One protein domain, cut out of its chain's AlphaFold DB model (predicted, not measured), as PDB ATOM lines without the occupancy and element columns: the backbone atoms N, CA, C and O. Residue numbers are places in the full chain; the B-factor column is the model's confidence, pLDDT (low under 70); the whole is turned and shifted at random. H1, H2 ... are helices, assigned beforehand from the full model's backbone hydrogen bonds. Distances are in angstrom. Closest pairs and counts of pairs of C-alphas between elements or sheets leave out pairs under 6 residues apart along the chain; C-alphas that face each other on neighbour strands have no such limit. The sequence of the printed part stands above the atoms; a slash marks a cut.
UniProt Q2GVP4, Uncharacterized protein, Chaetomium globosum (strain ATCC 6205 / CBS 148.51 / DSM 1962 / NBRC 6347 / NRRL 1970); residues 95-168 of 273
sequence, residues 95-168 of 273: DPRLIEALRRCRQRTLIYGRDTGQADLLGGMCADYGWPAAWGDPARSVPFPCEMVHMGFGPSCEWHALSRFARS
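What this domain is: This is residues 95 to 168 of the 273 residues of an uncharacterized protein of Chaetomium globosum (strain ATCC 6205 / CBS 148.51 / DSM 1962 / NBRC 6347 / NRRL 1970) (UniProt Q2GVP4). A short helical hairpin, H1 and H2, makes one end of the domain together with long loops, and the helix H4 makes the other end, apart from both; the small helix H3 lies between the hairpin and H4. The long link of residues 130 to 145 folds back past H2 before it reaches H3, and H4 follows after a shorter link. The printed part has 74 residues with four named helices, in the order H1, H2, H3, H4, and no named strand; its class is all helix. It is compact, with a radius of gyration of the C-alphas of 12.7 A, and its C-alphas span 39 by 26 by 20 A along their three main axes.

Where its parts are: H1 holds residues 96 to 106 and is 15.5 A long from first to last C-alpha; C-alpha 96 is at (80.567, 70.547, -67.313). H2 holds residues 119 to 129 and is 15.6 A long, beginning with C-alpha 119 at (75.921, 73.110, -53.112). H3, residues 146 to 149, measures 4.9 A. H4, residues 157 to 168, is the longest helix with 12 residues and 16.5 A, and its C-alpha 168 is at (80.832, 86.163, -84.605).

How they stand to each other: H1 and H2 touch, and their closest C-alphas, those of Arg 97 and Leu 121, are 6.4 A apart. They run opposite ways at a shallow tilt of 28 degrees and form a helical hairpin. H3 is close to H1 but not clearly touching it; the closest C-alphas, of Leu 98 and Val 149, are 7.2 A apart. H2 and H3 are only just apart, with their closest C-alphas at 8.1 A. H3 and H4 are close but not clearly touching, with the C-alphas of Cys 146 and Cys 157 closest at 5.6 A. H4 is apart from H1 and from H2. In H1 and H4 every O i to N i+4 pair is within hydrogen-bond range; in H2 6 of 7 are, and H3 is too short for such a pair.

The domain as a whole: The two C-alphas farthest apart are those of Gly 117 and Ala 166, at 39.3 A, while the first and last printed C-alphas, of Asp 95 and Ser 168, are 21.3 A apart. The printed part has no cut. The links from H1 to H2, with 12 residues, and from H2 to H3, with 16, are long; that from H3 to H4, with 7, is short. The mean pLDDT of the printed part is 86.7, and one residue, Ser 168, is under 70.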
ATOM      1  N   ASP A  95      82.395  74.898 -68.278       86.62
ATOM      2  CA  ASP A  95      82.618  73.838 -67.292       86.62
ATOM      3  C   ASP A  95      81.416  72.864 -67.251       86.62
ATOM      4  O   ASP A  95      80.259  73.299 -67.144       86.62
ATOM      5  N   PRO A  96      81.641  71.538 -67.329       86.25
ATOM      6  CA  PRO A  96      80.567  70.547 -67.313       86.25
ATOM      7  C   PRO A  96      79.695  70.595 -66.048       86.25
ATOM      8  O   PRO A  96      78.518  70.230 -66.128       86.25
ATOM      9  N   ARG A  97      80.219  71.067 -64.907       90.38
ATOM     10  CA  ARG A  97      79.471  71.230 -63.648       90.38
ATOM     11  C   ARG A  97      78.325  72.221 -63.790       90.38
ATOM     12  O   ARG A  97      77.255  71.988 -63.235       90.38
ATOM     13  N   LEU A  98      78.496  73.269 -64.598       89.12
ATOM     14  CA  LEU A  98      77.441  74.246 -64.863       89.12
ATOM     15  C   LEU A  98      76.297  73.634 -65.686       89.12
ATOM     16  O   LEU A  98      75.120  73.846 -65.397       89.12
ATOM     17  N   ILE A  99      76.633  72.824 -66.692       89.75
ATOM     18  CA  ILE A  99      75.638  72.102 -67.498       89.75
ATOM     19  C   ILE A  99      74.881  71.103 -66.617       89.75
ATOM     20  O   ILE A  99      73.663  70.963 -66.728       89.75
ATOM     21  N   GLU A 100      75.596  70.421 -65.725       90.38
ATOM     22  CA  GLU A 100      75.003  69.495 -64.768       90.38
ATOM     23  C   GLU A 100      74.084  70.211 -63.767       90.38
ATOM     24  O   GLU A 100      72.972  69.743 -63.524       90.38
ATOM     25  N   ALA A 101      74.465  71.393 -63.277       89.88
ATOM     26  CA  ALA A 101      73.607  72.221 -62.434       89.88
ATOM     27  C   ALA A 101      72.299  72.595 -63.152       89.88
ATOM     28  O   ALA A 101      71.219  72.411 -62.594       89.88
ATOM     29  N   LEU A 102      72.359  73.007 -64.426       89.50
ATOM     30  CA  LEU A 102      71.162  73.296 -65.233       89.50
ATOM     31  C   LEU A 102      70.254  72.066 -65.412       89.50
ATOM     32  O   LEU A 102      69.025  72.185 -65.382       89.50
ATOM     33  N   ARG A 103      70.832  70.870 -65.576       91.75
ATOM     34  CA  ARG A 103      70.061  69.614 -65.630       91.75
ATOM     35  C   ARG A 103      69.376  69.323 -64.299       91.75
ATOM     36  O   ARG A 103      68.196  68.976 -64.309       91.75
ATOM     37  N   ARG A 104      70.079  69.508 -63.179       91.69
ATOM     38  CA  ARG A 104      69.535  69.333 -61.825       91.69
ATOM     39  C   ARG A 104      68.420  70.333 -61.520       91.69
ATOM     40  O   ARG A 104      67.386  69.934 -60.988       91.69
ATOM     41  N   CYS A 105      68.548  71.581 -61.978       88.81
ATOM     42  CA  CYS A 105      67.463  72.567 -61.940       88.81
ATOM     43  C   CYS A 105      66.219  72.072 -62.684       88.81
ATOM     44  O   CYS A 105      65.107  72.112 -62.160       88.81
ATOM     45  N   ARG A 106      66.393  71.547 -63.904       89.19
ATOM     46  CA  ARG A 106      65.277  71.018 -64.705       89.19
ATOM     47  C   ARG A 106      64.623  69.787 -64.069       89.19
ATOM     48  O   ARG A 106      63.409  69.629 -64.169       89.19
ATOM     49  N   GLN A 107      65.412  68.922 -63.436       90.25
ATOM     50  CA  GLN A 107      64.933  67.733 -62.721       90.25
ATOM     51  C   GLN A 107      64.375  68.052 -61.325       90.25
ATOM     52  O   GLN A 107      63.889  67.146 -60.655       90.25
ATOM     53  N   ARG A 108      64.411  69.325 -60.899       87.38
ATOM     54  CA  ARG A 108      64.023  69.798 -59.560       87.38
ATOM     55  C   ARG A 108      64.831  69.170 -58.417       87.38
ATOM     56  O   ARG A 108      64.370  69.159 -57.280       87.38
ATOM     57  N   THR A 109      66.027  68.658 -58.704       89.44
ATOM     58  CA  THR A 109      66.967  68.169 -57.682       89.44
ATOM     59  C   THR A 109      67.815  69.298 -57.109       89.44
ATOM     60  O   THR A 109      68.202  69.224 -55.950       89.44
ATOM     61  N   LEU A 110      68.046  70.356 -57.890       87.44
ATOM     62  CA  LEU A 110      68.570  71.640 -57.427       87.44
ATOM     63  C   LEU A 110      67.447  72.676 -57.544       87.44
ATOM     64  O   LEU A 110      66.845  72.817 -58.607       87.44
ATOM     65  N   ILE A 111      67.140  73.380 -56.454       86.38
ATOM     66  CA  ILE A 111      66.077  74.393 -56.406       86.38
ATOM     67  C   ILE A 111      66.673  75.684 -55.854       86.38
ATOM     68  O   ILE A 111      67.313  75.674 -54.808       86.38
ATOM     69  N   TYR A 112      66.442  76.795 -56.549       88.19
ATOM     70  CA  TYR A 112      66.872  78.107 -56.080       88.19
ATOM     71  C   TYR A 112      66.214  78.480 -54.747       88.19
ATOM     72  O   TYR A 112      65.014  78.279 -54.559       88.19
ATOM     73  N   GLY A 113      67.003  79.052 -53.838       84.06
ATOM     74  CA  GLY A 113      66.547  79.527 -52.532       84.06
ATOM     75  C   GLY A 113      66.370  78.416 -51.498       84.06
ATOM     76  O   GLY A 113      65.894  78.681 -50.397       84.06
ATOM     77  N   ARG A 114      66.746  77.171 -51.827       86.69
ATOM     78  CA  ARG A 114      66.682  76.037 -50.905       86.69
ATOM     79  C   ARG A 114      67.948  75.199 -50.984       86.69
ATOM     80  O   ARG A 114      68.341  74.753 -52.060       86.69
ATOM     81  N   ASP A 115      68.527  74.905 -49.824       85.19
ATOM     82  CA  ASP A 115      69.590  73.913 -49.758       85.19
ATOM     83  C   ASP A 115      68.997  72.508 -49.944       85.19
ATOM     84  O   ASP A 115      68.096  72.069 -49.227       85.19
ATOM     85  N   THR A 116      69.469  71.837 -50.987       85.06
ATOM     86  CA  THR A 116      69.075  70.482 -51.400       85.06
ATOM     87  C   THR A 116      70.249  69.505 -51.281       85.06
ATOM     88  O   THR A 116      70.176  68.389 -51.794       85.06
ATOM     89  N   GLY A 117      71.352  69.921 -50.638       86.56
ATOM     90  CA  GLY A 117      72.600  69.157 -50.559       86.56
ATOM     91  C   GLY A 117      73.368  69.113 -51.883       86.56
ATOM     92  O   GLY A 117      74.170  68.214 -52.112       86.56
ATOM     93  N   GLN A 118      73.087  70.044 -52.800       85.75
ATOM     94  CA  GLN A 118      73.702  70.120 -54.134       85.75
ATOM     95  C   GLN A 118      74.751  71.240 -54.248       85.75
ATOM     96  O   GLN A 118      75.293  71.454 -55.335       85.75
ATOM     97  N   ALA A 119      75.028  71.952 -53.149       84.88
ATOM     98  CA  ALA A 119      75.921  73.110 -53.112       84.88
ATOM     99  C   ALA A 119      77.362  72.769 -53.529       84.88
ATOM    100  O   ALA A 119      77.996  73.556 -54.225       84.88
ATOM    101  N   ASP A 120      77.845  71.565 -53.209       89.50
ATOM    102  CA  ASP A 120      79.213  71.133 -53.527       89.50
ATOM    103  C   ASP A 120      79.529  71.157 -55.029       89.50
ATOM    104  O   ASP A 120      80.675  71.383 -55.419       89.50
ATOM    105  N   LEU A 121      78.522  70.968 -55.896       89.62
ATOM    106  CA  LEU A 121      78.718  70.936 -57.348       89.62
ATOM    107  C   LEU A 121      79.278  72.265 -57.874       89.62
ATOM    108  O   LEU A 121      80.264  72.271 -58.610       89.62
ATOM    109  N   LEU A 122      78.633  73.379 -57.520       89.62
ATOM    110  CA  LEU A 122      79.060  74.718 -57.932       89.62
ATOM    111  C   LEU A 122      80.026  75.343 -56.920       89.62
ATOM    112  O   LEU A 122      80.859  76.155 -57.309       89.62
ATOM    113  N   GLY A 123      79.985  74.927 -55.653       89.19
ATOM    114  CA  GLY A 123      80.970  75.299 -54.636       89.19
ATOM    115  C   GLY A 123      82.385  74.859 -55.019       89.19
ATOM    116  O   GLY A 123      83.306  75.673 -54.988       89.19
ATOM    117  N   GLY A 124      82.552  73.619 -55.496       90.88
ATOM    118  CA  GLY A 124      83.831  73.142 -56.031       90.88
ATOM    119  C   GLY A 124      84.280  73.914 -57.275       90.88
ATOM    120  O   GLY A 124      85.466  74.164 -57.454       90.88
ATOM    121  N   MET A 125      83.336  74.359 -58.111       90.88
ATOM    122  CA  MET A 125      83.653  75.230 -59.245       90.88
ATOM    123  C   MET A 125      84.147  76.601 -58.769       90.88
ATOM    124  O   MET A 125      85.151  77.093 -59.272       90.88
ATOM    125  N   CYS A 126      83.506  77.199 -57.765       90.75
ATOM    126  CA  CYS A 126      83.962  78.470 -57.206       90.75
ATOM    127  C   CYS A 126      85.379  78.364 -56.625       90.75
ATOM    128  O   CYS A 126      86.178  79.271 -56.831       90.75
ATOM    129  N   ALA A 127      85.707  77.248 -55.967       91.50
ATOM    130  CA  ALA A 127      87.047  77.000 -55.444       91.50
ATOM    131  C   ALA A 127      88.112  76.945 -56.557       91.50
ATOM    132  O   ALA A 127      89.141  77.606 -56.441       91.50
ATOM    133  N   ASP A 128      87.844  76.228 -57.653       91.69
ATOM    134  CA  ASP A 128      88.800  76.080 -58.761       91.69
ATOM    135  C   ASP A 128      89.054  77.392 -59.519       91.69
ATOM    136  O   ASP A 128      90.170  77.651 -59.967       91.69
ATOM    137  N   TYR A 129      88.017  78.220 -59.679       88.38
ATOM    138  CA  TYR A 129      88.091  79.486 -60.417       88.38
ATOM    139  C   TYR A 129      88.386  80.706 -59.527       88.38
ATOM    140  O   TYR A 129      88.507  81.818 -60.042       88.38
ATOM    141  N   GLY A 130      88.514  80.522 -58.207       90.19
ATOM    142  CA  GLY A 130      88.769  81.609 -57.253       90.19
ATOM    143  C   GLY A 130      87.587  82.566 -57.062       90.19
ATOM    144  O   GLY A 130      87.783  83.740 -56.748       90.19
ATOM    145  N   TRP A 131      86.358  82.093 -57.269       91.62
ATOM    146  CA  TRP A 131      85.141  82.883 -57.079       91.62
ATOM    147  C   TRP A 131      84.607  82.799 -55.644       91.62
ATOM    148  O   TRP A 131      84.900  81.842 -54.922       91.62
ATOM    149  N   PRO A 132      83.779  83.770 -55.209       92.38
ATOM    150  CA  PRO A 132      83.162  83.727 -53.889       92.38
ATOM    151  C   PRO A 132      82.366  82.434 -53.675       92.38
ATOM    152  O   PRO A 132      81.444  82.136 -54.430       92.38
ATOM    153  N   ALA A 133      82.656  81.698 -52.599       88.56
ATOM    154  CA  ALA A 133      81.984  80.429 -52.292       88.56
ATOM    155  C   ALA A 133      80.450  80.559 -52.199       88.56
ATOM    156  O   ALA A 133      79.720  79.630 -52.536       88.56
ATOM    157  N   ALA A 134      79.952  81.739 -51.809       88.38
ATOM    158  CA  ALA A 134      78.523  82.042 -51.759       88.38
ATOM    159  C   ALA A 134      77.827  81.983 -53.134       88.38
ATOM    160  O   ALA A 134      76.614  81.806 -53.177       88.38
ATOM    161  N   TRP A 135      78.560  82.120 -54.246       88.81
ATOM    162  CA  TRP A 135      78.003  82.021 -55.601       88.81
ATOM    163  C   TRP A 135      77.624  80.587 -55.974       88.81
ATOM    164  O   TRP A 135      76.686  80.381 -56.741       88.81
ATOM    165  N   GLY A 136      78.326  79.601 -55.411       85.19
ATOM    166  CA  GLY A 136      78.046  78.184 -55.626       85.19
ATOM    167  C   GLY A 136      76.905  77.638 -54.765       85.19
ATOM    168  O   GLY A 136      76.425  76.538 -55.025       85.19
ATOM    169  N   ASP A 137      76.456  78.396 -53.762       88.31
ATOM    170  CA  ASP A 137      75.380  77.989 -52.862       88.31
ATOM    171  C   ASP A 137      73.998  78.314 -53.477       88.31
ATOM    172  O   ASP A 137      73.637  79.491 -53.595       88.31
ATOM    173  N   PRO A 138      73.189  77.299 -53.844       85.69
ATOM    174  CA  PRO A 138      71.876  77.498 -54.454       85.69
ATOM    175  C   PRO A 138      70.839  78.114 -53.502       85.69
ATOM    176  O   PRO A 138      69.818  78.621 -53.973       85.69
ATOM    177  N   ALA A 139      71.077  78.091 -52.185       86.12
ATOM    178  CA  ALA A 139      70.220  78.745 -51.199       86.12
ATOM    179  C   ALA A 139      70.489  80.254 -51.099       86.12
ATOM    180  O   ALA A 139      69.581  81.012 -50.760       86.12
ATOM    181  N   ARG A 140      71.717  80.694 -51.408       85.62
ATOM    182  CA  ARG A 140      72.149  82.097 -51.285       85.62
ATOM    183  C   ARG A 140      72.188  82.835 -52.616       85.62
ATOM    184  O   ARG A 140      71.816  84.004 -52.669       85.62
ATOM    185  N   SER A 141      72.631  82.183 -53.687       83.88
ATOM    186  CA  SER A 141      72.781  82.807 -55.001       83.88
ATOM    187  C   SER A 141      71.595  82.481 -55.908       83.88
ATOM    188  O   SER A 141      71.528  81.422 -56.535       83.88
ATOM    189  N   VAL A 142      70.631  83.407 -55.958       83.62
ATOM    190  CA  VAL A 142      69.413  83.282 -56.768       83.62
ATOM    191  C   VAL A 142      69.188  84.555 -57.590       83.62
ATOM    192  O   VAL A 142      68.860  85.588 -57.008       83.62
ATOM    193  N   PRO A 143      69.280  84.504 -58.931       85.25
ATOM    194  CA  PRO A 143      69.870  83.439 -59.749       85.25
ATOM    195  C   PRO A 143      71.399  83.369 -59.586       85.25
ATOM    196  O   PRO A 143      72.017  84.277 -59.030       85.25
ATOM    197  N   PHE A 144      72.020  82.310 -60.115       87.88
ATOM    198  CA  PHE A 144      73.482  82.233 -60.201       87.88
ATOM    199  C   PHE A 144      74.057  83.443 -60.964       87.88
ATOM    200  O   PHE A 144      73.460  83.852 -61.966       87.88
ATOM    201  N   PRO A 145      75.210  84.013 -60.559       88.62
ATOM    202  CA  PRO A 145      75.703  85.254 -61.144       88.62
ATOM    203  C   PRO A 145      76.118  85.044 -62.604       88.62
ATOM    204  O   PRO A 145      76.772  84.047 -62.925       88.62
ATOM    205  N   CYS A 146      75.792  85.995 -63.491       86.06
ATOM    206  CA  CYS A 146      76.142  85.908 -64.917       86.06
ATOM    207  C   CYS A 146      77.657  85.727 -65.124       86.06
ATOM    208  O   CYS A 146      78.056  85.042 -66.058       86.06
ATOM    209  N   GLU A 147      78.501  86.262 -64.237       87.00
ATOM    210  CA  GLU A 147      79.956  86.095 -64.313       87.00
ATOM    211  C   GLU A 147      80.386  84.635 -64.107       87.00
ATOM    212  O   GLU A 147      81.206  84.123 -64.868       87.00
ATOM    213  N   MET A 148      79.757  83.923 -63.168       88.25
ATOM    214  CA  MET A 148      79.956  82.485 -62.977       88.25
ATOM    215  C   MET A 148      79.422  81.689 -64.178       88.25
ATOM    216  O   MET A 148      80.091  80.797 -64.700       88.25
ATOM    217  N   VAL A 149      78.225  82.036 -64.664       87.19
ATOM    218  CA  VAL A 149      77.564  81.354 -65.794       87.19
ATOM    219  C   VAL A 149      78.319  81.556 -67.115       87.19
ATOM    220  O   VAL A 149      78.340  80.671 -67.972       87.19
ATOM    221  N   HIS A 150      78.963  82.709 -67.285       85.31
ATOM    222  CA  HIS A 150      79.709  83.084 -68.482       85.31
ATOM    223  C   HIS A 150      81.224  82.995 -68.305       85.31
ATOM    224  O   HIS A 150      81.937  83.607 -69.090       85.31
ATOM    225  N   MET A 151      81.726  82.218 -67.338       86.12
ATOM    226  CA  MET A 151      83.161  81.925 -67.174       86.12
ATOM    227  C   MET A 151      84.040  83.190 -67.073       86.12
ATOM    228  O   MET A 151      85.076  83.284 -67.728       86.12
ATOM    229  N   GLY A 152      83.612  84.188 -66.294       82.25
ATOM    230  CA  GLY A 152      84.376  85.413 -66.022       82.25
ATOM    231  C   GLY A 152      84.161  86.567 -67.008       82.25
ATOM    232  O   GLY A 152      84.883  87.557 -66.964       82.25
ATOM    233  N   PHE A 153      83.179  86.486 -67.911       78.62
ATOM    234  CA  PHE A 153      82.927  87.534 -68.918       78.62
ATOM    235  C   PHE A 153      82.022  88.693 -68.442       78.62
ATOM    236  O   PHE A 153      81.424  89.396 -69.262       78.62
ATOM    237  N   GLY A 154      81.955  88.923 -67.129       81.75
ATOM    238  CA  GLY A 154      81.261  90.057 -66.519       81.75
ATOM    239  C   GLY A 154      79.808  89.791 -66.092       81.75
ATOM    240  O   GLY A 154      79.298  88.678 -66.232       81.75
ATOM    241  N   PRO A 155      79.128  90.819 -65.548       82.69
ATOM    242  CA  PRO A 155      77.906  90.649 -64.762       82.69
ATOM    243  C   PRO A 155      76.606  90.618 -65.575       82.69
ATOM    244  O   PRO A 155      75.555  90.347 -65.002       82.69
ATOM    245  N   SER A 156      76.636  90.901 -66.883       84.38
ATOM    246  CA  SER A 156      75.427  90.992 -67.710       84.38
ATOM    247  C   SER A 156      75.392  89.949 -68.820       84.38
ATOM    248  O   SER A 156      76.246  89.876 -69.709       84.38
ATOM    249  N   CYS A 157      74.335  89.147 -68.774       82.62
ATOM    250  CA  CYS A 157      74.097  88.062 -69.706       82.62
ATOM    251  C   CYS A 157      73.779  88.593 -71.124       82.62
ATOM    252  O   CYS A 157      74.247  88.043 -72.125       82.62
ATOM    253  N   GLU A 158      73.057  89.713 -71.235       86.25
ATOM    254  CA  GLU A 158      72.698  90.362 -72.502       86.25
ATOM    255  C   GLU A 158      73.922  90.953 -73.199       86.25
ATOM    256  O   GLU A 158      74.089  90.795 -74.407       86.25
ATOM    257  N   TRP A 159      74.813  91.596 -72.441       83.12
ATOM    258  CA  TRP A 159      76.059  92.135 -72.982       83.12
ATOM    259  C   TRP A 159      76.986  91.020 -73.456       83.12
ATOM    260  O   TRP A 159      77.594  91.120 -74.524       83.12
ATOM    261  N   HIS A 160      77.068  89.917 -72.708       82.38
ATOM    262  CA  HIS A 160      77.828  88.754 -73.142       82.38
ATOM    263  C   HIS A 160      77.250  88.151 -74.435       82.38
ATOM    264  O   HIS A 160      77.989  87.877 -75.384       82.38
ATOM    265  N   ALA A 161      75.926  88.015 -74.525       83.44
ATOM    266  CA  ALA A 161      75.258  87.547 -75.736       83.44
ATOM    267  C   ALA A 161      75.506  88.485 -76.932       83.44
ATOM    268  O   ALA A 161      75.909  88.022 -78.001       83.44
ATOM    269  N   LEU A 162      75.339  89.800 -76.747       86.00
ATOM    270  CA  LEU A 162      75.578  90.814 -77.776       86.00
ATOM    271  C   LEU A 162      77.043  90.872 -78.202       86.00
ATOM    272  O   LEU A 162      77.320  90.967 -79.393       86.00
ATOM    273  N   SER A 163      77.990  90.772 -77.271       83.81
ATOM    274  CA  SER A 163      79.422  90.786 -77.582       83.81
ATOM    275  C   SER A 163      79.853  89.525 -78.336       83.81
ATOM    276  O   SER A 163      80.573  89.632 -79.332       83.81
ATOM    277  N   ARG A 164      79.363  88.335 -77.950       81.06
ATOM    278  CA  ARG A 164      79.589  87.094 -78.713       81.06
ATOM    279  C   ARG A 164      78.957  87.168 -80.094       81.06
ATOM    280  O   ARG A 164      79.635  86.853 -81.071       81.06
ATOM    281  N   PHE A 165      77.711  87.632 -80.186       84.25
ATOM    282  CA  PHE A 165      77.035  87.840 -81.461       84.25
ATOM    283  C   PHE A 165      77.811  88.822 -82.337       84.25
ATOM    284  O   PHE A 165      78.153  88.479 -83.461       84.25
ATOM    285  N   ALA A 166      78.176  89.994 -81.822       82.94
ATOM    286  CA  ALA A 166      78.916  91.013 -82.554       82.94
ATOM    287  C   ALA A 166      80.293  90.514 -82.998       82.94
ATOM    288  O   ALA A 166      80.722  90.846 -84.096       82.94
ATOM    289  N   ARG A 167      80.982  89.690 -82.201       78.25
ATOM    290  CA  ARG A 167      82.276  89.104 -82.578       78.25
ATOM    291  C   ARG A 167      82.126  88.058 -83.683       78.25
ATOM    292  O   ARG A 167      82.869  88.112 -84.658       78.25
ATOM    293  N   SER A 168      81.149  87.158 -83.569       69.19
ATOM    294  CA  SER A 168      80.832  86.163 -84.605       69.19
ATOM    295  C   SER A 168      80.310  86.812 -85.890       69.19
ATOM    296  O   SER A 168      80.715  86.435 -86.985       69.19
TER     297      SER A 168